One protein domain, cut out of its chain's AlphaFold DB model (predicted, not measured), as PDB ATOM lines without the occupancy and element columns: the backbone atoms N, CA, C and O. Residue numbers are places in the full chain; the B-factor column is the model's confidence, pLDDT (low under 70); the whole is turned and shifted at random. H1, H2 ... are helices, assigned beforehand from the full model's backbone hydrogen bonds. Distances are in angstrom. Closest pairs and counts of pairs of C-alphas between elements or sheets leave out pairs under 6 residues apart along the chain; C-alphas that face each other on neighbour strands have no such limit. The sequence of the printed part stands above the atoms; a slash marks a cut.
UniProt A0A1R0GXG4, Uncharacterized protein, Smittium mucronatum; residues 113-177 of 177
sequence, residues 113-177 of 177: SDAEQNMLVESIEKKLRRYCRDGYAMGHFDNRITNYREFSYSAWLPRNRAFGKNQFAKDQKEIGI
ATOM      1  N   SER A 113     137.777 226.034 200.041       87.69
ATOM      2  CA  SER A 113     138.464 226.609 201.193       87.69
ATOM      3  C   SER A 113     139.124 225.521 202.047       87.69
ATOM      4  O   SER A 113     138.734 224.350 202.019       87.69
ATOM      5  N   ASP A 114     140.087 225.910 202.885       87.81
ATOM      6  CA  ASP A 114     140.771 224.978 203.794       87.81
ATOM      7  C   ASP A 114     139.801 224.317 204.781       87.81
ATOM      8  O   ASP A 114     139.924 223.130 205.090       87.81
ATOM      9  N   ALA A 115     138.783 225.058 205.228       85.06
ATOM     10  CA  ALA A 115     137.728 224.524 206.079       85.06
ATOM     11  C   ALA A 115     136.921 223.427 205.361       85.06
ATOM     12  O   ALA A 115     136.712 222.346 205.913       85.06
ATOM     13  N   GLU A 116     136.510 223.665 204.112       84.12
ATOM     14  CA  GLU A 116     135.775 222.679 203.309       84.12
ATOM     15  C   GLU A 116     136.628 221.457 202.974       84.12
ATOM     16  O   GLU A 116     136.144 220.324 203.043       84.12
ATOM     17  N   GLN A 117     137.910 221.665 202.662       90.50
ATOM     18  CA  GLN A 117     138.854 220.582 202.424       90.50
ATOM     19  C   GLN A 117     138.974 219.677 203.655       90.50
ATOM     20  O   GLN A 117     138.853 218.457 203.521       90.50
ATOM     21  N   ASN A 118     139.162 220.249 204.847       87.38
ATOM     22  CA  ASN A 118     139.270 219.483 206.090       87.38
ATOM     23  C   ASN A 118     138.010 218.645 206.340       87.38
ATOM     24  O   ASN A 118     138.100 217.440 206.587       87.38
ATOM     25  N   MET A 119     136.829 219.242 206.164       85.25
ATOM     26  CA  MET A 119     135.554 218.531 206.294       85.25
ATOM     27  C   MET A 119     135.423 217.363 205.302       85.25
ATOM     28  O   MET A 119     134.958 216.274 205.664       85.25
ATOM     29  N   LEU A 120     135.821 217.567 204.041       88.38
ATOM     30  CA  LEU A 120     135.794 216.518 203.023       88.38
ATOM     31  C   LEU A 120     136.732 215.372 203.398       88.38
ATOM     32  O   LEU A 120     136.291 214.217 203.404       88.38
ATOM     33  N   VAL A 121     137.978 215.686 203.760       91.00
ATOM     34  CA  VAL A 121     139.004 214.711 204.151       91.00
ATOM     35  C   VAL A 121     138.527 213.864 205.327       91.00
ATOM     36  O   VAL A 121     138.522 212.640 205.218       91.00
ATOM     37  N   GLU A 122     138.024 214.474 206.401       89.19
ATOM     38  CA  GLU A 122     137.506 213.739 207.562       89.19
ATOM     39  C   GLU A 122     136.387 212.755 207.179       89.19
ATOM     40  O   GLU A 122     136.369 211.589 207.604       89.19
ATOM     41  N   SER A 123     135.451 213.202 206.333       87.38
ATOM     42  CA  SER A 123     134.320 212.385 205.887       87.38
ATOM     43  C   SER A 123     134.753 211.213 204.995       87.38
ATOM     44  O   SER A 123     134.199 210.111 205.095       87.38
ATOM     45  N   ILE A 124     135.748 211.443 204.135       91.44
ATOM     46  CA  ILE A 124     136.309 210.469 203.201       91.44
ATOM     47  C   ILE A 124     137.130 209.441 203.970       91.44
ATOM     48  O   ILE A 124     136.908 208.242 203.816       91.44
ATOM     49  N   GLU A 125     138.015 209.883 204.861       91.00
ATOM     50  CA  GLU A 125     138.845 208.997 205.669       91.00
ATOM     51  C   GLU A 125     138.018 208.040 206.523       91.00
ATOM     52  O   GLU A 125     138.322 206.846 206.611       91.00
ATOM     53  N   LYS A 126     136.941 208.543 207.139       90.12
ATOM     54  CA  LYS A 126     136.023 207.711 207.923       90.12
ATOM     55  C   LYS A 126     135.440 206.574 207.082       90.12
ATOM     56  O   LYS A 126     135.288 205.459 207.582       90.12
ATOM     57  N   LYS A 127     135.125 206.837 205.812       90.00
ATOM     58  CA  LYS A 127     134.599 205.831 204.881       90.00
ATOM     59  C   LYS A 127     135.697 204.895 204.390       90.00
ATOM     60  O   LYS A 127     135.490 203.688 204.439       90.00
ATOM     61  N   LEU A 128     136.870 205.413 204.031       92.12
ATOM     62  CA  LEU A 128     138.024 204.599 203.640       92.12
ATOM     63  C   LEU A 128     138.398 203.592 204.732       92.12
ATOM     64  O   LEU A 128     138.554 202.412 204.442       92.12
ATOM     65  N   ARG A 129     138.452 204.007 206.005       91.25
ATOM     66  CA  ARG A 129     138.702 203.084 207.129       91.25
ATOM     67  C   ARG A 129     137.619 202.011 207.278       91.25
ATOM     68  O   ARG A 129     137.905 200.907 207.732       91.25
ATOM     69  N   ARG A 130     136.367 202.325 206.928       90.94
ATOM     70  CA  ARG A 130     135.235 201.397 207.060       90.94
ATOM     71  C   ARG A 130     135.167 200.385 205.918       90.94
ATOM     72  O   ARG A 130     134.886 199.221 206.197       90.94
ATOM     73  N   TYR A 131     135.369 200.837 204.683       89.19
ATOM     74  CA  TYR A 131     135.135 200.055 203.467       89.19
ATOM     75  C   TYR A 131     136.413 199.459 202.865       89.19
ATOM     76  O   TYR A 131     136.344 198.393 202.271       89.19
ATOM     77  N   CYS A 132     137.578 200.075 203.072       91.31
ATOM     78  CA  CYS A 132     138.868 199.585 202.574       91.31
ATOM     79  C   CYS A 132     139.676 198.955 203.723       91.31
ATOM     80  O   CYS A 132     140.763 199.428 204.067       91.31
ATOM     81  N   ARG A 133     139.112 197.926 204.374       89.19
ATOM     82  CA  ARG A 133     139.734 197.260 205.539       89.19
ATOM     83  C   ARG A 133     140.993 196.477 205.186       89.19
ATOM     84  O   ARG A 133     141.903 196.421 206.004       89.19
ATOM     85  N   ASP A 134     141.053 195.952 203.968       89.00
ATOM     86  CA  ASP A 134     142.165 195.128 203.480       89.00
ATOM     87  C   ASP A 134     143.437 195.948 203.194       89.00
ATOM     88  O   ASP A 134     144.468 195.407 202.802       89.00
ATOM     89  N   GLY A 135     143.390 197.263 203.431       90.56
ATOM     90  CA  GLY A 135     144.526 198.160 203.283       90.56
ATOM     91  C   GLY A 135     144.612 198.766 201.888       90.56
ATOM     92  O   GLY A 135     143.596 199.120 201.291       90.56
ATOM     93  N   TYR A 136     145.840 198.978 201.417       89.38
ATOM     94  CA  TYR A 136     146.122 199.552 200.104       89.38
ATOM     95  C   TYR A 136     146.128 198.463 199.030       89.38
ATOM     96  O   TYR A 136     146.724 197.403 199.217       89.38
ATOM     97  N   ALA A 137     145.499 198.743 197.891       86.75
ATOM     98  CA  ALA A 137     145.559 197.876 196.726       86.75
ATOM     99  C   ALA A 137     146.967 197.910 196.107       86.75
ATOM    100  O   ALA A 137     147.565 198.979 195.939       86.75
ATOM    101  N   MET A 138     147.478 196.731 195.744       82.12
ATOM    102  CA  MET A 138     148.830 196.560 195.192       82.12
ATOM    103  C   MET A 138     148.979 197.079 193.758       82.12
ATOM    104  O   MET A 138     150.084 197.419 193.342       82.12
ATOM    105  N   GLY A 139     147.886 197.177 193.005       80.88
ATOM    106  CA  GLY A 139     147.897 197.698 191.644       80.88
ATOM    107  C   GLY A 139     146.498 197.725 191.049       80.88
ATOM    108  O   GLY A 139     145.666 196.874 191.362       80.88
ATOM    109  N   HIS A 140     146.241 198.730 190.220       87.62
ATOM    110  CA  HIS A 140     145.033 198.815 189.408       87.62
ATOM    111  C   HIS A 140     145.188 197.935 188.155       87.62
ATOM    112  O   HIS A 140     146.308 197.616 187.759       87.62
ATOM    113  N   PHE A 141     144.087 197.538 187.505       85.69
ATOM    114  CA  PHE A 141     144.129 196.584 186.381       85.69
ATOM    115  C   PHE A 141     144.980 197.055 185.189       85.69
ATOM    116  O   PHE A 141     145.443 196.240 184.394       85.69
ATOM    117  N   ASP A 142     145.180 198.366 185.050       88.38
ATOM    118  CA  ASP A 142     146.002 198.981 184.005       88.38
ATOM    119  C   ASP A 142     147.450 199.265 184.446       88.38
ATOM    120  O   ASP A 142     148.232 199.800 183.660       88.38
ATOM    121  N   ASN A 143     147.808 198.914 185.687       86.69
ATOM    122  CA  ASN A 143     149.093 199.182 186.337       86.69
ATOM    123  C   ASN A 143     149.508 200.666 186.355       86.69
ATOM    124  O   ASN A 143     150.684 200.969 186.553       86.69
ATOM    125  N   ARG A 144     148.576 201.607 186.148       88.31
ATOM    126  CA  ARG A 144     148.880 203.050 186.164       88.31
ATOM    127  C   ARG A 144     148.804 203.655 187.555       88.31
ATOM    128  O   ARG A 144     149.455 204.661 187.819       88.31
ATOM    129  N   ILE A 145     148.004 203.049 188.428       87.50
ATOM    130  CA  ILE A 145     147.799 203.489 189.804       87.50
ATOM    131  C   ILE A 145     148.288 202.380 190.739       87.50
ATOM    132  O   ILE A 145     147.883 201.221 190.623       87.50
ATOM    133  N   THR A 146     149.165 202.743 191.671       90.50
ATOM    134  CA  THR A 146     149.755 201.845 192.677       90.50
ATOM    135  C   THR A 146     149.591 202.439 194.072       90.50
ATOM    136  O   THR A 146     149.543 203.661 194.199       90.50
ATOM    137  N   ASN A 147     149.564 201.601 195.115       89.75
ATOM    138  CA  ASN A 147     149.455 202.030 196.519       89.75
ATOM    139  C   ASN A 147     148.252 202.952 196.780       89.75
ATOM    140  O   ASN A 147     148.384 204.012 197.393       89.75
ATOM    141  N   TYR A 148     147.065 202.551 196.325       91.94
ATOM    142  CA  TYR A 148     145.855 203.369 196.428       91.94
ATOM    143  C   TYR A 148     144.743 202.672 197.223       91.94
ATOM    144  O   TYR A 148     144.786 201.468 197.478       91.94
ATOM    145  N   ARG A 149     143.747 203.454 197.646       92.25
ATOM    146  CA  ARG A 149     142.473 202.973 198.195       92.25
ATOM    147  C   ARG A 149     141.355 203.728 197.506       92.25
ATOM    148  O   ARG A 149     141.427 204.950 197.406       92.25
ATOM    149  N   GLU A 150     140.326 203.016 197.076       90.12
ATOM    150  CA  GLU A 150     139.180 203.610 196.397       90.12
ATOM    151  C   GLU A 150     137.863 203.091 196.971       90.12
ATOM    152  O   GLU A 150     137.768 201.969 197.466       90.12
ATOM    153  N   PHE A 151     136.838 203.932 196.910       89.69
ATOM    154  CA  PHE A 151     135.457 203.552 197.165       89.69
ATOM    155  C   PHE A 151     134.543 204.487 196.376       89.69
ATOM    156  O   PHE A 151     134.863 205.656 196.167       89.69
ATOM    157  N   SER A 152     133.382 203.982 195.970       90.31
ATOM    158  CA  SER A 152     132.340 204.800 195.354       90.31
ATOM    159  C   SER A 152     131.324 205.237 196.406       90.31
ATOM    160  O   SER A 152     130.912 204.442 197.255       90.31
ATOM    161  N   TYR A 153     130.920 206.509 196.376       87.25
ATOM    162  CA  TYR A 153     129.937 207.052 197.310       87.25
ATOM    163  C   TYR A 153     129.017 208.072 196.655       87.25
ATOM    164  O   TYR A 153     129.456 209.106 196.157       87.25
ATOM    165  N   SER A 154     127.719 207.784 196.708       88.62
ATOM    166  CA  SER A 154     126.661 208.602 196.111       88.62
ATOM    167  C   SER A 154     125.836 209.384 197.137       88.62
ATOM    168  O   SER A 154     125.202 210.373 196.784       88.62
ATOM    169  N   ALA A 155     125.843 208.982 198.410       85.62
ATOM    170  CA  ALA A 155     124.938 209.501 199.438       85.62
ATOM    171  C   ALA A 155     125.486 210.738 200.181       85.62
ATOM    172  O   ALA A 155     125.562 210.750 201.408       85.62
ATOM    173  N   TRP A 156     125.912 211.774 199.459       81.44
ATOM    174  CA  TRP A 156     126.407 213.011 200.076       81.44
ATOM    175  C   TRP A 156     125.264 213.755 200.775       81.44
ATOM    176  O   TRP A 156     124.285 214.148 200.145       81.44
ATOM    177  N   LEU A 157     125.368 213.921 202.096       76.25
ATOM    178  CA  LEU A 157     124.403 214.705 202.859       76.25
ATOM    179  C   LEU A 157     124.721 216.199 202.705       76.25
ATOM    180  O   LEU A 157     125.894 216.567 202.791       76.25
ATOM    181  N   PRO A 158     123.706 217.071 202.551       76.12
ATOM    182  CA  PRO A 158     123.901 218.513 202.658       76.12
ATOM    183  C   PRO A 158     124.591 218.866 203.983       76.12
ATOM    184  O   PRO A 158     124.283 218.249 205.009       76.12
ATOM    185  N   ARG A 159     125.479 219.872 203.983       68.12
ATOM    186  CA  ARG A 159     126.265 220.296 205.165       68.12
ATOM    187  C   ARG A 159     125.393 220.439 206.418       68.12
ATOM    188  O   ARG A 159     125.721 219.907 207.473       68.12
ATOM    189  N   ASN A 160     124.213 221.025 206.249       71.12
ATOM    190  CA  ASN A 160     123.227 221.323 207.290       71.12
ATOM    191  C   ASN A 160     122.672 220.057 207.978       71.12
ATOM    192  O   ASN A 160     122.135 220.129 209.082       71.12
ATOM    193  N   ARG A 161     122.748 218.896 207.310       70.62
ATOM    194  CA  ARG A 161     122.345 217.587 207.850       70.62
ATOM    195  C   ARG A 161     123.529 216.769 208.363       70.62
ATOM    196  O   ARG A 161     123.322 215.892 209.194       70.62
ATOM    197  N   ALA A 162     124.737 217.018 207.856       67.06
ATOM    198  CA  ALA A 162     125.936 216.270 208.231       67.06
ATOM    199  C   ALA A 162     126.444 216.648 209.634       67.06
ATOM    200  O   ALA A 162     126.850 215.773 210.395       67.06
ATOM    201  N   PHE A 163     126.361 217.931 209.985       65.12
ATOM    202  CA  PHE A 163     126.746 218.468 211.288       65.12
ATOM    203  C   PHE A 163     125.457 218.940 211.952       65.12
ATOM    204  O   PHE A 163     124.833 219.877 211.464       65.12
ATOM    205  N   GLY A 164     124.979 218.234 212.984       63.72
ATOM    206  CA  GLY A 164     123.680 218.517 213.611       63.72
ATOM    207  C   GLY A 164     123.467 220.014 213.891       63.72
ATOM    208  O   GLY A 164     124.431 220.740 214.120       63.72
ATOM    209  N   LYS A 165     122.204 220.472 213.884       64.88
ATOM    210  CA  LYS A 165     121.782 221.897 213.871       64.88
ATOM    211  C   LYS A 165     122.591 222.855 214.770       64.88
ATOM    212  O   LYS A 165     122.730 224.024 214.434       64.88
ATOM    213  N   ASN A 166     123.133 222.370 215.886       66.62
ATOM    214  CA  ASN A 166     123.887 223.165 216.857       66.62
ATOM    215  C   ASN A 166     125.308 223.553 216.413       66.62
ATOM    216  O   ASN A 166     125.843 224.522 216.942       66.62
ATOM    217  N   GLN A 167     125.938 222.811 215.496       66.25
ATOM    218  CA  GLN A 167     127.325 223.069 215.086       66.25
ATOM    219  C   GLN A 167     127.397 224.088 213.947       66.25
ATOM    220  O   GLN A 167     128.194 225.015 214.001       66.25
ATOM    221  N   PHE A 168     126.462 224.007 213.000       64.19
ATOM    222  CA  PHE A 168     126.363 224.959 211.893       64.19
ATOM    223  C   PHE A 168     126.176 226.411 212.370       64.19
ATOM    224  O   PHE A 168     126.812 227.324 211.856       64.19
ATOM    225  N   ALA A 169     125.364 226.620 213.413       67.94
ATOM    226  CA  ALA A 169     125.144 227.944 213.997       67.94
ATOM    227  C   ALA A 169     126.380 228.523 214.716       67.94
ATOM    228  O   ALA A 169     126.449 229.732 214.931       67.94
ATOM    229  N   LYS A 170     127.339 227.678 215.126       70.00
ATOM    230  CA  LYS A 170     128.617 228.136 215.692       70.00
ATOM    231  C   LYS A 170     129.583 228.542 214.584       70.00
ATOM    232  O   LYS A 170     130.137 229.629 214.665       70.00
ATOM    233  N   ASP A 171     129.691 227.725 213.538       64.56
ATOM    234  CA  ASP A 171     130.568 228.005 212.397       64.56
ATOM    235  C   ASP A 171     130.173 229.314 211.691       64.56
ATOM    236  O   ASP A 171     131.041 230.103 211.336       64.56
ATOM    237  N   GLN A 172     128.871 229.594 211.535       66.62
ATOM    238  CA  GLN A 172     128.411 230.866 210.955       66.62
ATOM    239  C   GLN A 172     128.860 232.080 211.787       66.62
ATOM    240  O   GLN A 172     129.376 233.048 211.232       66.62
ATOM    241  N   LYS A 173     128.782 231.983 213.123       70.69
ATOM    242  CA  LYS A 173     129.240 233.052 214.023       70.69
ATOM    243  C   LYS A 173     130.743 233.314 213.948       70.69
ATOM    244  O   LYS A 173     131.152 234.452 214.152       70.69
ATOM    245  N   GLU A 174     131.560 232.292 213.697       68.62
ATOM    246  CA  GLU A 174     133.018 232.451 213.588       68.62
ATOM    247  C   GLU A 174     133.450 233.045 212.243       68.62
ATOM    248  O   GLU A 174     134.457 233.746 212.179       68.62
ATOM    249  N   ILE A 175     132.671 232.816 211.182       68.88
ATOM    250  CA  ILE A 175     132.946 233.347 209.839       68.88
ATOM    251  C   ILE A 175     132.469 234.810 209.702       68.88
ATOM    252  O   ILE A 175     132.842 235.496 208.754       68.88
ATOM    253  N   GLY A 176     131.710 235.326 210.676       51.50
ATOM    254  CA  GLY A 176     131.210 236.704 210.667       51.50
ATOM    255  C   GLY A 176     130.063 236.928 209.681       51.50
ATOM    256  O   GLY A 176     129.900 238.047 209.195       51.50
ATOM    257  N   ILE A 177     129.306 235.865 209.387       42.53
ATOM    258  CA  ILE A 177     128.044 235.898 208.634       42.53
ATOM    259  C   ILE A 177     126.890 235.900 209.637       42.53
ATOM    260  O   ILE A 177     126.897 235.032 210.547       42.53
TER     261      ILE A 177
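This is residues 113 to 177 of the 177 residues of an uncharacterized protein of Smittium mucronatum (UniProt A0A1R0GXG4). This is an open, drawn-out model of three helices that do not make a bundle: the long helix H1 fills the middle of the length, a long stretch with no named element loops out to one end and folds back past H1, and the short H2 with H3 makes the other end. The last turns of H3 and the tail after it, residues 170 to 177, stick out. The printed part has 65 residues, with three named helices in the order H1, H2, H3 and no named strand, and its class is all helix. It is only just extended, close to loose, with a radius of gyration of the C-alphas of 16.3 A, and its rod outline spans 48 by 20 by 17 A.

H1, residues 114 to 131, touches no helix. It is apart from H2, residues 159 to 162, and from H3, residues 165 to 175. H2 and H3 are close but not clearly touching, with the C-alphas of Asn 160 and Phe 168 closest at 6.7 A. In H1 every O i to N i+4 pair is within hydrogen-bond range, in H3 4 of 7 are, and H2 is too short for such a pair.

H1 runs 25.6 A, from C-alpha 114 at (140.771, 224.978, 203.794) to C-alpha 131 at (135.135, 200.055, 203.467). H2 has four residues and runs 5.1 A from C-alpha 159 to C-alpha 162. H3 runs 16.5 A and ends at C-alpha 175, at (132.946, 233.347, 209.839).

The C-alphas of Phe 141 and Gly 176 are the two farthest apart, at 48.6 A. The link from H1 to H2, residues 132 to 158, is long, and the link from H2 to H3 is tight. The printed part has no cut and ends at residue 177, the chain's last. The mean pLDDT of the printed part is 81.3, and 15 residues are under 70, namely residues 159, 162 to 169, 171 to 172 and 174 to 177.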